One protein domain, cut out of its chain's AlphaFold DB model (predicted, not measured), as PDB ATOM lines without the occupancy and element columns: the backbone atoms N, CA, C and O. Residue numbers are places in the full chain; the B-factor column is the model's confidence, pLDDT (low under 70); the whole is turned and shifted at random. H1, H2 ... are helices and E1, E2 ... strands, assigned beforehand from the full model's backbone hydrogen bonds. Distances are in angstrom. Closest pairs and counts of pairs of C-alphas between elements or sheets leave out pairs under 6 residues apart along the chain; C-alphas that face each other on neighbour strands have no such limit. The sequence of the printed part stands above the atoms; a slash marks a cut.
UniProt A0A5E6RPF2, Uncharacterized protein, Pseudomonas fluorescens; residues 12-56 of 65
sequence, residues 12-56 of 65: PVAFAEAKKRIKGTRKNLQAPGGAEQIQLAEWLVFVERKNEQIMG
ATOM      1  N   PRO A  12      35.989  28.259  44.628       72.00
ATOM      2  CA  PRO A  12      35.855  29.711  44.481       72.00
ATOM      3  C   PRO A  12      36.456  30.265  43.180       72.00
ATOM      4  O   PRO A  12      35.888  31.192  42.604       72.00
ATOM      5  N   VAL A  13      37.561  29.698  42.684       75.38
ATOM      6  CA  VAL A  13      38.200  30.126  41.425       75.38
ATOM      7  C   VAL A  13      37.321  29.754  40.234       75.38
ATOM      8  O   VAL A  13      37.022  30.606  39.399       75.38
ATOM      9  N   ALA A  14      36.817  28.520  40.200       72.25
ATOM     10  CA  ALA A  14      35.915  28.074  39.145       72.25
ATOM     11  C   ALA A  14      34.568  28.823  39.167       72.25
ATOM     12  O   ALA A  14      34.030  29.155  38.110       72.25
ATOM     13  N   PHE A  15      34.067  29.200  40.347       76.19
ATOM     14  CA  PHE A  15      32.870  30.033  40.477       76.19
ATOM     15  C   PHE A  15      33.102  31.468  39.976       76.19
ATOM     16  O   PHE A  15      32.254  32.028  39.279       76.19
ATOM     17  N   ALA A  16      34.265  32.062  40.263       78.38
ATOM     18  CA  ALA A  16      34.637  33.374  39.734       78.38
ATOM     19  C   ALA A  16      34.806  33.355  38.202       78.38
ATOM     20  O   ALA A  16      34.365  34.284  37.520       78.38
ATOM     21  N   GLU A  17      35.386  32.290  37.641       75.94
ATOM     22  CA  GLU A  17      35.468  32.102  36.190       75.94
ATOM     23  C   GLU A  17      34.095  31.866  35.547       75.94
ATOM     24  O   GLU A  17      33.806  32.424  34.484       75.94
ATOM     25  N   ALA A  18      33.222  31.092  36.195       80.00
ATOM     26  CA  ALA A  18      31.861  30.852  35.734       80.00
ATOM     27  C   ALA A  18      31.057  32.159  35.657       80.00
ATOM     28  O   ALA A  18      30.448  32.437  34.624       80.00
ATOM     29  N   LYS A  19      31.138  33.018  36.683       78.94
ATOM     30  CA  LYS A  19      30.492  34.344  36.680       78.94
ATOM     31  C   LYS A  19      30.947  35.230  35.521       78.94
ATOM     32  O   LYS A  19      30.129  35.924  34.932       78.94
ATOM     33  N   LYS A  20      32.235  35.196  35.162       77.38
ATOM     34  CA  LYS A  20      32.769  35.981  34.034       77.38
ATOM     35  C   LYS A  20      32.298  35.467  32.674       77.38
ATOM     36  O   LYS A  20      32.158  36.248  31.738       77.38
ATOM     37  N   ARG A  21      32.087  34.155  32.541       73.81
ATOM     38  CA  ARG A  21      31.702  33.526  31.268       73.81
ATOM     39  C   ARG A  21      30.205  33.608  30.979       73.81
ATOM     40  O   ARG A  21      29.824  33.557  29.810       73.81
ATOM     41  N   ILE A  22      29.361  33.720  32.002       77.69
ATOM     42  CA  ILE A  22      27.907  33.724  31.827       77.69
ATOM     43  C   ILE A  22      27.395  35.145  31.714       77.69
ATOM     44  O   ILE A  22      27.372  35.909  32.678       77.69
ATOM     45  N   LYS A  23      26.917  35.477  30.518       73.38
ATOM     46  CA  LYS A  23      26.230  36.739  30.268       73.38
ATOM     47  C   LYS A  23      24.921  36.744  31.055       73.38
ATOM     48  O   LYS A  23      24.113  35.834  30.910       73.38
ATOM     49  N   GLY A  24      24.705  37.783  31.858       68.62
ATOM     50  CA  GLY A  24      23.440  38.024  32.568       68.62
ATOM     51  C   GLY A  24      22.297  38.467  31.654       68.62
ATOM     52  O   GLY A  24      21.282  38.952  32.136       68.62
ATOM     53  N   THR A  25      22.464  38.351  30.338       66.75
ATOM     54  CA  THR A  25      21.482  38.748  29.337       66.75
ATOM     55  C   THR A  25      21.166  37.563  28.441       66.75
ATOM     56  O   THR A  25      22.058  36.911  27.888       66.75
ATOM     57  N   ARG A  26      19.876  37.272  28.298       64.25
ATOM     58  CA  ARG A  26      19.361  36.262  27.379       64.25
ATOM     59  C   ARG A  26      18.820  36.980  26.155       64.25
ATOM     60  O   ARG A  26      18.119  37.977  26.288       64.25
ATOM     61  N   LYS A  27      19.133  36.480  24.956       61.66
ATOM     62  CA  LYS A  27      18.474  36.967  23.738       61.66
ATOM     63  C   LYS A  27      16.992  36.631  23.852       61.66
ATOM     64  O   LYS A  27      16.638  35.453  23.830       61.66
ATOM     65  N   ASN A  28      16.164  37.654  23.996       59.03
ATOM     66  CA  ASN A  28      14.721  37.520  23.978       59.03
ATOM     67  C   ASN A  28      14.184  38.475  22.913       59.03
ATOM     68  O   ASN A  28      14.219  39.690  23.082       59.03
ATOM     69  N   LEU A  29      13.711  37.902  21.806       59.72
ATOM     70  CA  LEU A  29      13.153  38.638  20.669       59.72
ATOM     71  C   LEU A  29      11.842  39.364  21.022       59.72
ATOM     72  O   LEU A  29      11.401  40.205  20.247       59.72
ATOM     73  N   GLN A  30      11.232  39.051  22.171       64.44
ATOM     74  CA  GLN A  30      10.008  39.689  22.661       64.44
ATOM     75  C   GLN A  30      10.264  40.867  23.618       64.44
ATOM     76  O   GLN A  30       9.339  41.627  23.891       64.44
ATOM     77  N   ALA A  31      11.492  41.054  24.120       59.84
ATOM     78  CA  ALA A  31      11.829  42.173  25.001       59.84
ATOM     79  C   ALA A  31      12.245  43.420  24.189       59.84
ATOM     80  O   ALA A  31      12.927  43.279  23.165       59.84
ATOM     81  N   PRO A  32      11.896  44.649  24.624       50.84
ATOM     82  CA  PRO A  32      12.312  45.872  23.940       50.84
ATOM     83  C   PRO A  32      13.840  46.001  24.013       50.84
ATOM     84  O   PRO A  32      14.409  46.217  25.078       50.84
ATOM     85  N   GLY A  33      14.511  45.809  22.874       64.62
ATOM     86  CA  GLY A  33      15.976  45.752  22.774       64.62
ATOM     87  C   GLY A  33      16.557  44.356  22.511       64.62
ATOM     88  O   GLY A  33      17.773  44.217  22.409       64.62
ATOM     89  N   GLY A  34      15.721  43.318  22.373       62.69
ATOM     90  CA  GLY A  34      16.147  41.976  21.947       62.69
ATOM     91  C   GLY A  34      16.947  41.186  22.992       62.69
ATOM     92  O   GLY A  34      17.436  40.086  22.709       62.69
ATOM     93  N   ALA A  35      17.102  41.739  24.195       62.88
ATOM     94  CA  ALA A  35      17.810  41.134  25.307       62.88
ATOM     95  C   ALA A  35      17.029  41.366  26.600       62.88
ATOM     96  O   ALA A  35      16.765  42.502  26.983       62.88
ATOM     97  N   GLU A  36      16.682  40.278  27.274       69.12
ATOM     98  CA  GLU A  36      16.111  40.319  28.613       69.12
ATOM     99  C   GLU A  36      17.225  40.087  29.632       69.12
ATOM    100  O   GLU A  36      18.112  39.243  29.436       69.12
ATOM    101  N   GLN A  37      17.206  40.860  30.713       68.62
ATOM    102  CA  GLN A  37      18.122  40.653  31.821       68.62
ATOM    103  C   GLN A  37      17.671  39.419  32.603       68.62
ATOM    104  O   GLN A  37      16.558  39.370  33.118       68.62
ATOM    105  N   ILE A  38      18.542  38.417  32.679       74.06
ATOM    106  CA  ILE A  38      18.284  37.194  33.436       74.06
ATOM    107  C   ILE A  38      18.192  37.581  34.912       74.06
ATOM    108  O   ILE A  38      19.056  38.297  35.430       74.06
ATOM    109  N   GLN A  39      17.151  37.102  35.594       79.25
ATOM    110  CA  GLN A  39      17.021  37.308  37.030       79.25
ATOM    111  C   GLN A  39      18.216  36.703  37.770       79.25
ATOM    112  O   GLN A  39      18.753  35.663  37.390       79.25
ATOM    113  N   LEU A  40      18.621  37.339  38.870       76.50
ATOM    114  CA  LEU A  40      19.842  36.973  39.588       76.50
ATOM    115  C   LEU A  40      19.832  35.509  40.068       76.50
ATOM    116  O   LEU A  40      20.862  34.843  40.010       76.50
ATOM    117  N   ALA A  41      18.667  34.997  40.477       76.81
ATOM    118  CA  ALA A  41      18.489  33.604  40.886       76.81
ATOM    119  C   ALA A  41      18.714  32.620  39.724       76.81
ATOM    120  O   ALA A  41      19.461  31.656  39.866       76.81
ATOM    121  N   GLU A  42      18.134  32.893  38.554       80.31
ATOM    122  CA  GLU A  42      18.306  32.058  37.361       80.31
ATOM    123  C   GLU A  42      19.752  32.131  36.838       80.31
ATOM    124  O   GLU A  42      20.344  31.123  36.451       80.31
ATOM    125  N   TRP A  43      20.375  33.310  36.910       81.19
ATOM    126  CA  TRP A  43      21.779  33.493  36.545       81.19
ATOM    127  C   TRP A  43      22.726  32.688  37.445       81.19
ATOM    128  O   TRP A  43      23.664  32.070  36.938       81.19
ATOM    129  N   LEU A  44      22.470  32.635  38.756       81.50
ATOM    130  CA  LEU A  44      23.272  31.841  39.692       81.50
ATOM    131  C   LEU A  44      23.220  30.340  39.376       81.50
ATOM    132  O   LEU A  44      24.268  29.699  39.394       81.50
ATOM    133  N   VAL A  45      22.061  29.804  38.980       84.25
ATOM    134  CA  VAL A  45      21.927  28.397  38.553       84.25
ATOM    135  C   VAL A  45      22.784  28.108  37.318       84.25
ATOM    136  O   VAL A  45      23.474  27.087  37.246       84.25
ATOM    137  N   PHE A  46      22.806  29.021  36.341       81.56
ATOM    138  CA  PHE A  46      23.695  28.878  35.188       81.56
ATOM    139  C   PHE A  46      25.171  28.905  35.607       81.56
ATOM    140  O   PHE A  46      25.966  28.111  35.092       81.56
ATOM    141  N   VAL A  47      25.539  29.787  36.545       82.69
ATOM    142  CA  VAL A  47      26.906  29.906  37.080       82.69
ATOM    143  C   VAL A  47      27.323  28.626  37.790       82.69
ATOM    144  O   VAL A  47      28.426  28.146  37.542       82.69
ATOM    145  N   GLU A  48      26.456  28.028  38.599       82.19
ATOM    146  CA  GLU A  48      26.717  26.749  39.263       82.19
ATOM    147  C   GLU A  48      26.910  25.616  38.255       82.19
ATOM    148  O   GLU A  48      27.918  24.913  38.307       82.19
ATOM    149  N   ARG A  49      26.042  25.517  37.245       82.44
ATOM    150  CA  ARG A  49      26.184  24.512  36.182       82.44
ATOM    151  C   ARG A  49      27.495  24.664  35.409       82.44
ATOM    152  O   ARG A  49      28.133  23.680  35.034       82.44
ATOM    153  N   LYS A  50      27.925  25.904  35.152       79.31
ATOM    154  CA  LYS A  50      29.204  26.163  34.480       79.31
ATOM    155  C   LYS A  50      30.393  25.918  35.400       79.31
ATOM    156  O   LYS A  50      31.411  25.432  34.924       79.31
ATOM    157  N   ASN A  51      30.260  26.212  36.688       78.81
ATOM    158  CA  ASN A  51      31.246  25.889  37.710       78.81
ATOM    159  C   ASN A  51      31.477  24.370  37.776       78.81
ATOM    160  O   ASN A  51      32.619  23.934  37.730       78.81
ATOM    161  N   GLU A  52      30.420  23.557  37.758       79.69
ATOM    162  CA  GLU A  52      30.527  22.092  37.682       79.69
ATOM    163  C   GLU A  52      31.204  21.606  36.394       79.69
ATOM    164  O   GLU A  52      32.035  20.699  36.439       79.69
ATOM    165  N   GLN A  53      30.909  22.233  35.247       76.44
ATOM    166  CA  GLN A  53      31.607  21.943  33.987       76.44
ATOM    167  C   GLN A  53      33.095  22.311  34.043       76.44
ATOM    168  O   GLN A  53      33.927  21.541  33.574       76.44
ATOM    169  N   ILE A  54      33.436  23.479  34.596       75.06
ATOM    170  CA  ILE A  54      34.824  23.950  34.738       75.06
ATOM    171  C   ILE A  54      35.597  23.029  35.687       75.06
ATOM    172  O   ILE A  54      36.712  22.629  35.381       75.06
ATOM    173  N   MET A  55      34.976  22.632  36.795       74.88
ATOM    174  CA  MET A  55      35.550  21.716  37.780       74.88
ATOM    175  C   MET A  55      35.585  20.251  37.303       74.88
ATOM    176  O   MET A  55      36.063  19.391  38.035       74.88
ATOM    177  N   GLY A  56      35.079  19.946  36.103       70.25
ATOM    178  CA  GLY A  56      35.121  18.603  35.519       70.25
ATOM    179  C   GLY A  56      34.080  17.614  36.059       70.25
ATOM    180  O   GLY A  56      34.096  16.455  35.657       70.25
TER     181      GLY A  56
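This is residues 12 to 56 of the 65 residues of an uncharacterized protein of Pseudomonas fluorescens (UniProt A0A5E6RPF2). A short hairpin of two strands, E1 and E2, makes one end of a rod, and two helices, H1 and H2, packed on each other at a steep angle, make the other end. The printed part has 45 residues, with two named helices and two named strands in the order H1, E1, E2, H2. The sheet has the order E1 - E2 and is antiparallel, and the class is mostly helix. The whole is loose, with a radius of gyration of the C-alphas of 11.9 A and spans of 36 by 15 by 14 A.

Look first at the hairpin of E1, residues 25 to 27, and E2, residues 35 to 37, antiparallel neighbours whose directions stand at 148 degrees. Here N 26 and O 36 are within hydrogen-bond range at 2.9 A, as are N 36 and O 26 at 2.9 A. Then turn to H1, residues 12 to 21, and H2, residues 40 to 54, which touch; their closest C-alphas, those of Ala 18 and Val 47, are 5.2 A apart. They run opposite ways at a steep tilt of 66 degrees. H1 and E2 are apart, and so are E1 and H2. In H1 and H2 every O i to N i+4 pair is within hydrogen-bond range.

Find C-alpha 25 at (21.482, 38.748, 29.337), where E1 begins its 6.6 A; E2 measures 6.5 A. Find C-alpha 12 at (35.855, 29.711, 44.481); from there H1 runs 14.4 A to C-alpha 21. H2 runs 20.4 A from C-alpha 40 to C-alpha 54 at (34.824, 23.950, 34.738).

The C-alphas of Pro 32 and Gly 56, the two farthest apart, are 37.4 A apart. The printed part has no cut. The links H1 to E1 and E2 to H2 are tight, and E1 to E2, seven residues, is short. The mean pLDDT of the printed part is 73.1; look for values under 70 at residues 24 to 37.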